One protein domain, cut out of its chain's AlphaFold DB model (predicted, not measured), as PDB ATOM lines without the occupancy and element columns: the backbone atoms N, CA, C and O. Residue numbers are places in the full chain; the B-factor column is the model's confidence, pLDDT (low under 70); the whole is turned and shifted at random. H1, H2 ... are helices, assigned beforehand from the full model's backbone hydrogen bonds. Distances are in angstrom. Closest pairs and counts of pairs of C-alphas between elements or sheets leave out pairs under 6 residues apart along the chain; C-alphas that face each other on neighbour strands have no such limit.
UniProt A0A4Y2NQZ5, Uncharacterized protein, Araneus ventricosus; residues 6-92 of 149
ATOM      1  N   HIS A   6     -35.396  33.073  53.937       96.38
ATOM      2  CA  HIS A   6     -35.966  33.216  55.275       96.38
ATOM      3  C   HIS A   6     -35.282  34.328  56.079       96.38
ATOM      4  O   HIS A   6     -35.961  35.206  56.602       96.38
ATOM      5  N   ASN A   7     -33.947  34.352  56.102       96.62
ATOM      6  CA  ASN A   7     -33.206  35.375  56.839       96.62
ATOM      7  C   ASN A   7     -33.448  36.775  56.264       96.62
ATOM      8  O   ASN A   7     -33.589  37.727  57.024       96.62
ATOM      9  N   LEU A   8     -33.541  36.903  54.935       96.44
ATOM     10  CA  LEU A   8     -33.894  38.178  54.308       96.44
ATOM     11  C   LEU A   8     -35.313  38.619  54.668       96.44
ATOM     12  O   LEU A   8     -35.525  39.795  54.950       96.44
ATOM     13  N   LYS A   9     -36.278  37.693  54.697       97.06
ATOM     14  CA  LYS A   9     -37.654  37.995  55.109       97.06
ATOM     15  C   LYS A   9     -37.701  38.536  56.538       97.06
ATOM     16  O   LYS A   9     -38.363  39.543  56.775       97.06
ATOM     17  N   GLU A  10     -36.994  37.903  57.470       97.19
ATOM     18  CA  GLU A  10     -36.935  38.373  58.859       97.19
ATOM     19  C   GLU A  10     -36.202  39.715  58.982       97.19
ATOM     20  O   GLU A  10     -36.694  40.615  59.661       97.19
ATOM     21  N   LEU A  11     -35.105  39.915  58.246       96.25
ATOM     22  CA  LEU A  11     -34.397  41.198  58.206       96.25
ATOM     23  C   LEU A  11     -35.310  42.344  57.738       96.25
ATOM     24  O   LEU A  11     -35.351  43.399  58.369       96.25
ATOM     25  N   LEU A  12     -36.069  42.134  56.657       96.50
ATOM     26  CA  LEU A  12     -36.991  43.140  56.119       96.50
ATOM     27  C   LEU A  12     -38.122  43.479  57.099       96.50
ATOM     28  O   LEU A  12     -38.548  44.634  57.160       96.50
ATOM     29  N   LYS A  13     -38.585  42.507  57.896       96.94
ATOM     30  CA  LYS A  13     -39.542  42.760  58.983       96.94
ATOM     31  C   LYS A  13     -38.920  43.599  60.096       96.94
ATOM     32  O   LYS A  13     -39.531  44.578  60.507       96.94
ATOM     33  N   MET A  14     -37.710  43.259  60.546       96.81
ATOM     34  CA  MET A  14     -37.024  43.969  61.637       96.81
ATOM     35  C   MET A  14     -36.817  45.453  61.328       96.81
ATOM     36  O   MET A  14     -36.962  46.295  62.209       96.81
ATOM     37  N   ILE A  15     -36.529  45.786  60.068       96.12
ATOM     38  CA  ILE A  15     -36.358  47.179  59.634       96.12
ATOM     39  C   ILE A  15     -37.676  47.861  59.230       96.12
ATOM     40  O   ILE A  15     -37.654  48.986  58.741       96.12
ATOM     41  N   ASN A  16     -38.825  47.195  59.409       96.31
ATOM     42  CA  ASN A  16     -40.147  47.663  58.985       96.31
ATOM     43  C   ASN A  16     -40.187  48.098  57.510       96.31
ATOM     44  O   ASN A  16     -40.756  49.136  57.168       96.31
ATOM     45  N   TYR A  17     -39.599  47.294  56.618       96.50
ATOM     46  CA  TYR A  17     -39.494  47.614  55.191       96.50
ATOM     47  C   TYR A  17     -40.847  47.973  54.562       96.50
ATOM     48  O   TYR A  17     -40.929  48.946  53.823       96.50
ATOM     49  N   ILE A  18     -41.913  47.242  54.907       93.06
ATOM     50  CA  ILE A  18     -43.273  47.489  54.393       93.06
ATOM     51  C   ILE A  18     -43.748  48.910  54.729       93.06
ATOM     52  O   ILE A  18     -44.395  49.551  53.909       93.06
ATOM     53  N   LYS A  19     -43.400  49.425  55.915       96.25
ATOM     54  CA  LYS A  19     -43.789  50.769  56.360       96.25
ATOM     55  C   LYS A  19     -43.031  51.861  55.609       96.25
ATOM     56  O   LYS A  19     -43.613  52.890  55.285       96.25
ATOM     57  N   TYR A  20     -41.735  51.665  55.379       95.62
ATOM     58  CA  TYR A  20     -40.865  52.726  54.862       95.62
ATOM     59  C   TYR A  20     -40.606  52.657  53.352       95.62
ATOM     60  O   TYR A  20     -40.225  53.661  52.752       95.62
ATOM     61  N   GLY A  21     -40.802  51.498  52.719       92.94
ATOM     62  CA  GLY A  21     -40.749  51.331  51.265       92.94
ATOM     63  C   GLY A  21     -39.427  51.766  50.621       92.94
ATOM     64  O   GLY A  21     -39.437  52.321  49.513       92.94
ATOM     65  N   TRP A  22     -38.302  51.573  51.319       95.69
ATOM     66  CA  TRP A  22     -36.976  51.996  50.865       95.69
ATOM     67  C   TRP A  22     -36.556  51.324  49.553       95.69
ATOM     68  O   TRP A  22     -37.015  50.240  49.204       95.69
ATOM     69  N   LYS A  23     -35.640  51.959  48.816       96.69
ATOM     70  CA  LYS A  23     -34.993  51.303  47.673       96.69
ATOM     71  C   LYS A  23     -33.927  50.335  48.182       96.69
ATOM     72  O   LYS A  23     -33.170  50.674  49.090       96.69
ATOM     73  N   ILE A  24     -33.847  49.152  47.580       95.75
ATOM     74  CA  ILE A  24     -32.876  48.121  47.943       95.75
ATOM     75  C   ILE A  24     -31.775  48.086  46.890       95.75
ATOM     76  O   ILE A  24     -32.025  47.794  45.723       95.75
ATOM     77  N   ILE A  25     -30.543  48.350  47.317       94.88
ATOM     78  CA  ILE A  25     -29.353  48.207  46.483       94.88
ATOM     79  C   ILE A  25     -28.709  46.863  46.815       94.88
ATOM     80  O   ILE A  25     -28.288  46.644  47.949       94.88
ATOM     81  N   ALA A  26     -28.639  45.959  45.841       92.56
ATOM     82  CA  ALA A  26     -28.210  44.591  46.108       92.56
ATOM     83  C   ALA A  26     -27.487  43.929  44.929       92.56
ATOM     84  O   ALA A  26     -27.731  44.228  43.760       92.56
ATOM     85  N   GLY A  27     -26.601  42.982  45.250       90.69
ATOM     86  CA  GLY A  27     -25.990  42.091  44.264       90.69
ATOM     87  C   GLY A  27     -26.982  41.051  43.729       90.69
ATOM     88  O   GLY A  27     -27.989  40.749  44.368       90.69
ATOM     89  N   MET A  28     -26.668  40.449  42.575       89.25
ATOM     90  CA  MET A  28     -27.597  39.565  41.846       89.25
ATOM     91  C   MET A  28     -28.152  38.409  42.688       89.25
ATOM     92  O   MET A  28     -29.338  38.121  42.611       89.25
ATOM     93  N   LYS A  29     -27.330  37.783  43.541       91.31
ATOM     94  CA  LYS A  29     -27.778  36.685  44.414       91.31
ATOM     95  C   LYS A  29     -28.879  37.125  45.385       91.31
ATOM     96  O   LYS A  29     -29.871  36.422  45.555       91.31
ATOM     97  N   ILE A  30     -28.710  38.293  46.000       94.44
ATOM     98  CA  ILE A  30     -29.697  38.874  46.911       94.44
ATOM     99  C   ILE A  30     -30.953  39.284  46.141       94.44
ATOM    100  O   ILE A  30     -32.053  39.019  46.610       94.44
ATOM    101  N   VAL A  31     -30.806  39.845  44.937       94.50
ATOM    102  CA  VAL A  31     -31.945  40.160  44.062       94.50
ATOM    103  C   VAL A  31     -32.763  38.909  43.734       94.50
ATOM    104  O   VAL A  31     -33.983  38.943  43.863       94.50
ATOM    105  N   SER A  32     -32.125  37.787  43.387       93.69
ATOM    106  CA  SER A  32     -32.837  36.524  43.153       93.69
ATOM    107  C   SER A  32     -33.628  36.080  44.383       93.69
ATOM    108  O   SER A  32     -34.788  35.705  44.247       93.69
ATOM    109  N   LEU A  33     -33.051  36.187  45.585       95.81
ATOM    110  CA  LEU A  33     -33.756  35.868  46.832       95.81
ATOM    111  C   LEU A  33     -34.923  36.826  47.104       95.81
ATOM    112  O   LEU A  33     -36.001  36.372  47.478       95.81
ATOM    113  N   LEU A  34     -34.736  38.131  46.894       96.44
ATOM    114  CA  LEU A  34     -35.786  39.141  47.066       96.44
ATOM    115  C   LEU A  34     -36.948  38.930  46.099       96.44
ATOM    116  O   LEU A  34     -38.089  39.149  46.478       96.44
ATOM    117  N   MET A  35     -36.676  38.464  44.882       95.94
ATOM    118  CA  MET A  35     -37.709  38.155  43.890       95.94
ATOM    119  C   MET A  35     -38.227  36.717  43.982       95.94
ATOM    120  O   MET A  35     -38.981  36.286  43.114       95.94
ATOM    121  N   GLY A  36     -37.810  35.968  45.011       94.88
ATOM    122  CA  GLY A  36     -38.236  34.591  45.245       94.88
ATOM    123  C   GLY A  36     -37.824  33.611  44.144       94.88
ATOM    124  O   GLY A  36     -38.459  32.575  43.978       94.88
ATOM    125  N   GLY A  37     -36.788  33.928  43.370       93.06
ATOM    126  CA  GLY A  37     -36.282  33.087  42.290       93.06
ATOM    127  C   GLY A  37     -35.357  31.969  42.770       93.06
ATOM    128  O   GLY A  37     -34.695  32.084  43.804       93.06
ATOM    129  N   HIS A  38     -35.255  30.908  41.967       90.56
ATOM    130  CA  HIS A  38     -34.250  29.863  42.159       90.56
ATOM    131  C   HIS A  38     -32.825  30.430  42.081       90.56
ATOM    132  O   HIS A  38     -32.488  31.198  41.173       90.56
ATOM    133  N   LEU A  39     -31.960  29.989  42.996       88.44
ATOM    134  CA  LEU A  39     -30.523  30.234  42.906       88.44
ATOM    135  C   LEU A  39     -29.869  29.289  41.887       88.44
ATOM    136  O   LEU A  39     -30.318  28.165  41.680       88.44
ATOM    137  N   GLY A  40     -28.765  29.734  41.285       87.19
ATOM    138  CA  GLY A  40     -27.993  28.943  40.323       87.19
ATOM    139  C   GLY A  40     -28.315  29.268  38.864       87.19
ATOM    140  O   GLY A  40     -28.840  30.334  38.544       87.19
ATOM    141  N   TYR A  41     -27.938  28.359  37.962       83.00
ATOM    142  CA  TYR A  41     -28.070  28.554  36.518       83.00
ATOM    143  C   TYR A  41     -29.458  28.125  36.025       83.00
ATOM    144  O   TYR A  41     -29.674  26.990  35.598       83.00
ATOM    145  N   THR A  42     -30.430  29.031  36.137       91.31
ATOM    146  CA  THR A  42     -31.830  28.769  35.768       91.31
ATOM    147  C   THR A  42     -32.197  29.365  34.411       91.31
ATOM    148  O   THR A  42     -31.543  30.286  33.919       91.31
ATOM    149  N   LYS A  43     -33.250  28.819  33.782       93.31
ATOM    150  CA  LYS A  43     -33.678  29.191  32.419       93.31
ATOM    151  C   LYS A  43     -34.036  30.679  32.303       93.31
ATOM    152  O   LYS A  43     -33.580  31.357  31.400       93.31
ATOM    153  N   TYR A  44     -34.829  31.175  33.246       93.62
ATOM    154  CA  TYR A  44     -35.340  32.544  33.299       93.62
ATOM    155  C   TYR A  44     -34.801  33.219  34.562       93.62
ATOM    156  O   TYR A  44     -35.534  33.435  35.525       93.62
ATOM    157  N   CYS A  45     -33.495  33.479  34.582       90.56
ATOM    158  CA  CYS A  45     -32.791  34.008  35.753       90.56
ATOM    159  C   CYS A  45     -32.917  35.534  35.912       90.56
ATOM    160  O   CYS A  45     -32.693  36.064  37.000       90.56
ATOM    161  N   CYS A  46     -33.281  36.252  34.847       91.62
ATOM    162  CA  CYS A  46     -33.449  37.698  34.890       91.62
ATOM    163  C   CYS A  46     -34.764  38.074  35.589       91.62
ATOM    164  O   CYS A  46     -35.828  37.534  35.279       91.62
ATOM    165  N   PHE A  47     -34.690  39.029  36.517       93.00
ATOM    166  CA  PHE A  47     -35.856  39.583  37.208       93.00
ATOM    167  C   PHE A  47     -36.532  40.720  36.424       93.00
ATOM    168  O   PHE A  47     -37.644  41.097  36.754       93.00
ATOM    169  N   LEU A  48     -35.897  41.259  35.377       93.62
ATOM    170  CA  LEU A  48     -36.469  42.332  34.553       93.62
ATOM    171  C   LEU A  48     -37.187  41.812  33.304       93.62
ATOM    172  O   LEU A  48     -38.190  42.379  32.880       93.62
ATOM    173  N   CYS A  49     -36.690  40.725  32.716       94.62
ATOM    174  CA  CYS A  49     -37.210  40.155  31.478       94.62
ATOM    175  C   CYS A  49     -37.176  38.624  31.499       94.62
ATOM    176  O   CYS A  49     -36.537  37.998  32.346       94.62
ATOM    177  N   LEU A  50     -37.861  38.013  30.540       95.06
ATOM    178  CA  LEU A  50     -37.916  36.572  30.315       95.06
ATOM    179  C   LEU A  50     -36.769  36.114  29.409       95.06
ATOM    180  O   LEU A  50     -36.978  35.366  28.456       95.06
ATOM    181  N   TRP A  51     -35.556  36.592  29.699       94.81
ATOM    182  CA  TRP A  51     -34.345  36.145  29.015       94.81
ATOM    183  C   TRP A  51     -34.156  34.641  29.218       94.81
ATOM    184  O   TRP A  51     -34.118  34.173  30.358       94.81
ATOM    185  N   ASP A  52     -34.060  33.902  28.112       94.38
ATOM    186  CA  ASP A  52     -33.874  32.453  28.114       94.38
ATOM    187  C   ASP A  52     -32.381  32.106  28.056       94.38
ATOM    188  O   ASP A  52     -31.752  32.090  26.992       94.38
ATOM    189  N   SER A  53     -31.806  31.775  29.211       92.44
ATOM    190  CA  SER A  53     -30.396  31.385  29.341       92.44
ATOM    191  C   SER A  53     -30.041  30.103  28.579       92.44
ATOM    192  O   SER A  53     -28.863  29.816  28.372       92.44
ATOM    193  N   ARG A  54     -31.037  29.330  28.128       94.44
ATOM    194  CA  ARG A  54     -30.838  28.104  27.342       94.44
ATOM    195  C   ARG A  54     -30.926  28.350  25.836       94.44
ATOM    196  O   ARG A  54     -30.502  27.497  25.065       94.44
ATOM    197  N   ALA A  55     -31.418  29.510  25.402       94.69
ATOM    198  CA  ALA A  55     -31.532  29.871  23.990       94.69
ATOM    199  C   ALA A  55     -30.200  30.390  23.408       94.69
ATOM    200  O   ALA A  55     -30.137  31.511  22.905       94.69
ATOM    201  N   ILE A  56     -29.139  29.574  23.473       92.50
ATOM    202  CA  ILE A  56     -27.748  29.956  23.145       92.50
ATOM    203  C   ILE A  56     -27.637  30.602  21.757       92.50
ATOM    204  O   ILE A  56     -27.017  31.653  21.613       92.50
ATOM    205  N   ALA A  57     -28.303  30.029  20.750       95.19
ATOM    206  CA  ALA A  57     -28.296  30.553  19.382       95.19
ATOM    207  C   ALA A  57     -28.858  31.985  19.267       95.19
ATOM    208  O   ALA A  57     -28.526  32.705  18.332       95.19
ATOM    209  N   LEU A  58     -29.694  32.415  20.218       94.50
ATOM    210  CA  LEU A  58     -30.333  33.730  20.216       94.50
ATOM    211  C   LEU A  58     -29.621  34.756  21.105       94.50
ATOM    212  O   LEU A  58     -29.967  35.933  21.026       94.50
ATOM    213  N   HIS A  59     -28.650  34.359  21.936       88.56
ATOM    214  CA  HIS A  59     -28.072  35.224  22.980       88.56
ATOM    215  C   HIS A  59     -27.471  36.532  22.458       88.56
ATOM    216  O   HIS A  59     -27.567  37.546  23.143       88.56
ATOM    217  N   TYR A  60     -26.909  36.522  21.250       87.31
ATOM    218  CA  TYR A  60     -26.275  37.696  20.634       87.31
ATOM    219  C   TYR A  60     -27.056  38.269  19.444       87.31
ATOM    220  O   TYR A  60     -26.660  39.282  18.876       87.31
ATOM    221  N   ILE A  61     -28.173  37.634  19.081       95.12
ATOM    222  CA  ILE A  61     -29.034  38.051  17.966       95.12
ATOM    223  C   ILE A  61     -30.250  38.796  18.514       95.12
ATOM    224  O   ILE A  61     -30.594  39.886  18.060       95.12
ATOM    225  N   LYS A  62     -30.892  38.222  19.535       94.44
ATOM    226  CA  LYS A  62     -32.092  38.774  20.150       94.44
ATOM    227  C   LYS A  62     -31.720  39.717  21.286       94.44
ATOM    228  O   LYS A  62     -31.319  39.279  22.365       94.44
ATOM    229  N   ARG A  63     -31.913  41.012  21.042       91.00
ATOM    230  CA  ARG A  63     -31.696  42.077  22.031       91.00
ATOM    231  C   ARG A  63     -32.873  42.196  22.994       91.00
ATOM    232  O   ARG A  63     -32.675  42.178  24.206       91.00
ATOM    233  N   ASP A  64     -34.089  42.220  22.455       94.12
ATOM    234  CA  ASP A  64     -35.295  42.472  23.237       94.12
ATOM    235  C   ASP A  64     -35.983  41.170  23.644       94.12
ATOM    236  O   ASP A  64     -36.435  40.373  22.817       94.12
ATOM    237  N   TRP A  65     -36.059  40.948  24.952       94.94
ATOM    238  CA  TRP A  65     -36.769  39.825  25.557       94.94
ATOM    239  C   TRP A  65     -38.040  40.329  26.236       94.94
ATOM    240  O   TRP A  65     -38.018  41.436  26.776       94.94
ATOM    241  N   PRO A  66     -39.132  39.538  26.256       95.94
ATOM    242  CA  PRO A  66     -40.379  39.965  26.884       95.94
ATOM    243  C   PRO A  66     -40.143  40.423  28.321       95.94
ATOM    244  O   PRO A  66     -39.410  39.771  29.069       95.94
ATOM    245  N   GLN A  67     -40.751  41.539  28.714       96.06
ATOM    246  CA  GLN A  67     -40.634  42.036  30.078       96.06
ATOM    247  C   GLN A  67     -41.233  41.025  31.061       96.06
ATOM    248  O   GLN A  67     -42.264  40.405  30.799       96.06
ATOM    249  N   ARG A  68     -40.589  40.863  32.217       95.25
ATOM    250  CA  ARG A  68     -41.147  40.067  33.305       95.25
ATOM    251  C   ARG A  68     -42.141  40.932  34.067       95.25
ATOM    252  O   ARG A  68     -41.751  41.924  34.673       95.25
ATOM    253  N   THR A  69     -43.406  40.535  34.031       93.56
ATOM    254  CA  THR A  69     -44.516  41.232  34.702       93.56
ATOM    255  C   THR A  69     -45.092  40.441  35.879       93.56
ATOM    256  O   THR A  69     -45.770  41.017  36.722       93.56
ATOM    257  N   SER A  70     -44.802  39.137  35.966       93.31
ATOM    258  CA  SER A  70     -45.309  38.235  37.006       93.31
ATOM    259  C   SER A  70     -44.174  37.556  37.776       93.31
ATOM    260  O   SER A  70     -43.175  37.117  37.194       93.31
ATOM    261  N   PHE A  71     -44.376  37.433  39.091       94.62
ATOM    262  CA  PHE A  71     -43.553  36.649  40.017       94.62
ATOM    263  C   PHE A  71     -44.397  35.615  40.766       94.62
ATOM    264  O   PHE A  71     -44.282  35.445  41.979       94.62
ATOM    265  N   LYS A  72     -45.301  34.946  40.049       94.81
ATOM    266  CA  LYS A  72     -46.114  33.879  40.622       94.81
ATOM    267  C   LYS A  72     -45.251  32.629  40.879       94.81
ATOM    268  O   LYS A  72     -44.590  32.162  39.951       94.81
ATOM    269  N   PRO A  73     -45.245  32.074  42.107       96.25
ATOM    270  CA  PRO A  73     -44.527  30.836  42.400       96.25
ATOM    271  C   PRO A  73     -44.943  29.682  41.480       96.25
ATOM    272  O   PRO A  73     -46.121  29.528  41.163       96.25
ATOM    273  N   GLY A  74     -43.970  28.874  41.058       93.75
ATOM    274  CA  GLY A  74     -44.142  27.777  40.101       93.75
ATOM    275  C   GLY A  74     -43.972  28.190  38.636       93.75
ATOM    276  O   GLY A  74     -43.777  27.331  37.778       93.75
ATOM    277  N   GLU A  75     -43.967  29.488  38.331       93.00
ATOM    278  CA  GLU A  75     -43.809  29.994  36.969       93.00
ATOM    279  C   GLU A  75     -42.417  30.590  36.758       93.00
ATOM    280  O   GLU A  75     -41.864  31.275  37.615       93.00
ATOM    281  N   MET A  76     -41.840  30.355  35.578       92.56
ATOM    282  CA  MET A  76     -40.660  31.076  35.085       92.56
ATOM    283  C   MET A  76     -39.496  31.190  36.103       92.56
ATOM    284  O   MET A  76     -38.836  32.230  36.183       92.56
ATOM    285  N   ASN A  77     -39.230  30.094  36.833       93.31
ATOM    286  CA  ASN A  77     -38.209  29.927  37.889       93.31
ATOM    287  C   ASN A  77     -38.412  30.740  39.173       93.31
ATOM    288  O   ASN A  77     -37.451  30.975  39.910       93.31
ATOM    289  N   VAL A  78     -39.644  31.147  39.452       94.88
ATOM    290  CA  VAL A  78     -40.024  31.713  40.742       94.88
ATOM    291  C   VAL A  78     -40.420  30.572  41.675       94.88
ATOM    292  O   VAL A  78     -41.347  29.818  41.394       94.88
ATOM    293  N   GLU A  79     -39.699  30.426  42.780       94.94
ATOM    294  CA  GLU A  79     -39.928  29.412  43.816       94.94
ATOM    295  C   GLU A  79     -40.877  29.929  44.898       94.94
ATOM    296  O   GLU A  79     -41.700  29.196  45.440       94.94
ATOM    297  N   ARG A  80     -40.724  31.206  45.255       96.50
ATOM    298  CA  ARG A  80     -41.347  31.825  46.425       96.50
ATOM    299  C   ARG A  80     -41.931  33.185  46.057       96.50
ATOM    300  O   ARG A  80     -41.514  33.772  45.063       96.50
ATOM    301  N   PRO A  81     -42.879  33.706  46.848       96.50
ATOM    302  CA  PRO A  81     -43.369  35.062  46.648       96.50
ATOM    303  C   PRO A  81     -42.227  36.089  46.737       96.50
ATOM    304  O   PRO A  81     -41.288  35.887  47.511       96.50
ATOM    305  N   PRO A  82     -42.292  37.200  45.989       96.19
ATOM    306  CA  PRO A  82     -41.320  38.273  46.136       96.19
ATOM    307  C   PRO A  82     -41.443  38.936  47.519       96.19
ATOM    308  O   PRO A  82     -42.534  39.107  48.060       96.19
ATOM    309  N   LEU A  83     -40.303  39.321  48.088       96.81
ATOM    310  CA  LEU A  83     -40.176  40.059  49.348       96.81
ATOM    311  C   LEU A  83     -40.110  41.579  49.146       96.81
ATOM    312  O   LEU A  83     -40.256  42.331  50.106       96.81
ATOM    313  N   ALA A  84     -39.851  42.025  47.918       95.44
ATOM    314  CA  ALA A  84     -39.759  43.428  47.550       95.44
ATOM    315  C   ALA A  84     -40.331  43.657  46.149       95.44
ATOM    316  O   ALA A  84     -40.381  42.754  45.313       95.44
ATOM    317  N   GLU A  85     -40.749  44.889  45.888       94.81
ATOM    318  CA  GLU A  85     -41.259  45.297  44.585       94.81
ATOM    319  C   GLU A  85     -40.113  45.421  43.573       94.81
ATOM    320  O   GLU A  85     -39.072  46.014  43.864       94.81
ATOM    321  N   GLN A  86     -40.318  44.911  42.352       94.81
ATOM    322  CA  GLN A  86     -39.294  44.881  41.299       94.81
ATOM    323  C   GLN A  86     -38.656  46.258  41.046       94.81
ATOM    324  O   GLN A  86     -37.442  46.359  40.896       94.81
ATOM    325  N   HIS A  87     -39.459  47.326  41.030       94.19
ATOM    326  CA  HIS A  87     -38.995  48.687  40.742       94.19
ATOM    327  C   HIS A  87     -38.266  49.362  41.923       94.19
ATOM    328  O   HIS A  87     -37.680  50.433  41.756       94.19
ATOM    329  N   LYS A  88     -38.289  48.764  43.122       95.62
ATOM    330  CA  LYS A  88     -37.540  49.237  44.299       95.62
ATOM    331  C   LYS A  88     -36.120  48.675  44.345       95.62
ATOM    332  O   LYS A  88     -35.313  49.147  45.145       95.62
ATOM    333  N   ILE A  89     -35.808  47.690  43.504       95.38
ATOM    334  CA  ILE A  89     -34.506  47.029  43.464       95.38
ATOM    335  C   ILE A  89     -33.585  47.743  42.478       95.38
ATOM    336  O   ILE A  89     -33.914  47.938  41.310       95.38
ATOM    337  N   ILE A  90     -32.387  48.080  42.945       94.25
ATOM    338  CA  ILE A  90     -31.324  48.689  42.153       94.25
ATOM    339  C   ILE A  90     -30.141  47.723  42.109       94.25
ATOM    340  O   ILE A  90     -29.618  47.317  43.150       94.25
ATOM    341  N   ILE A  91     -29.673  47.407  40.899       90.81
ATOM    342  CA  ILE A  91     -28.408  46.697  40.704       90.81
ATOM    343  C   ILE A  91     -27.280  47.725  40.569       90.81
ATOM    344  O   ILE A  91     -27.300  48.531  39.636       90.81
ATOM    345  N   PRO A  92     -26.261  47.694  41.447       89.94
ATOM    346  CA  PRO A  92     -25.085  48.536  41.295       89.94
ATOM    347  C   PRO A  92     -24.386  48.299  39.949       89.94
ATOM    348  O   PRO A  92     -24.024  47.153  39.655       89.94
TER     349      PRO A  92
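This is residues 6 to 92 of the 149 residues of an uncharacterized protein of Araneus ventricosus (UniProt A0A4Y2NQZ5). There is little regular structure here: three short helices and a long winding stretch, residues 35 to 92. H1 and H2 make one end of an elongated body, H3 sits nearer its middle, and the unnamed stretch loops out around Ala 57 at the other end and comes back, pairing briefly beside residues 24 to 25. The 87 printed residues have named helices H1, H2 and H3 and no named strand; the class is all helix, with 20 residues in named elements. The whole is compact, radius of gyration of the C-alphas 13.9 A, spanning 45 by 23 by 20 A.

H1, residues 6 to 14, and H2, residues 17 to 20, are close but not clearly touching; their closest C-alphas, of Leu 12 and Ile 18, are 7.8 A apart. H3, residues 28 to 34, is close to H1 but not clearly touching, the closest C-alphas, of Leu 8 and Leu 34, being 7.5 A apart. H1 and H3 run the same way at a steep tilt of 69 degrees, only just short of about perpendicular. H2 and H3 are apart. Residues 24 to 25 pair with 89 to 90, parallel. Each O i to N i+4 pair in H1 and H3 is within hydrogen-bond range; H2 is too short for one, and its 1 O i to N i+3 pair is within range.

H1 begins at C-alpha 6 (-35.966, 33.216, 55.275) and is 12.5 A long, H2 5.3 A. H3, 9.7 A, ends at C-alpha 34 (-35.786, 39.141, 47.066).

The C-alphas of Met 14 and Ala 57, the two farthest apart, are 45.2 A apart. The printed part has no cut. The link from H1 to H2 is tight and that from H2 to H3 short. Mean pLDDT of the printed part is 94.0; no printed residue is under 70.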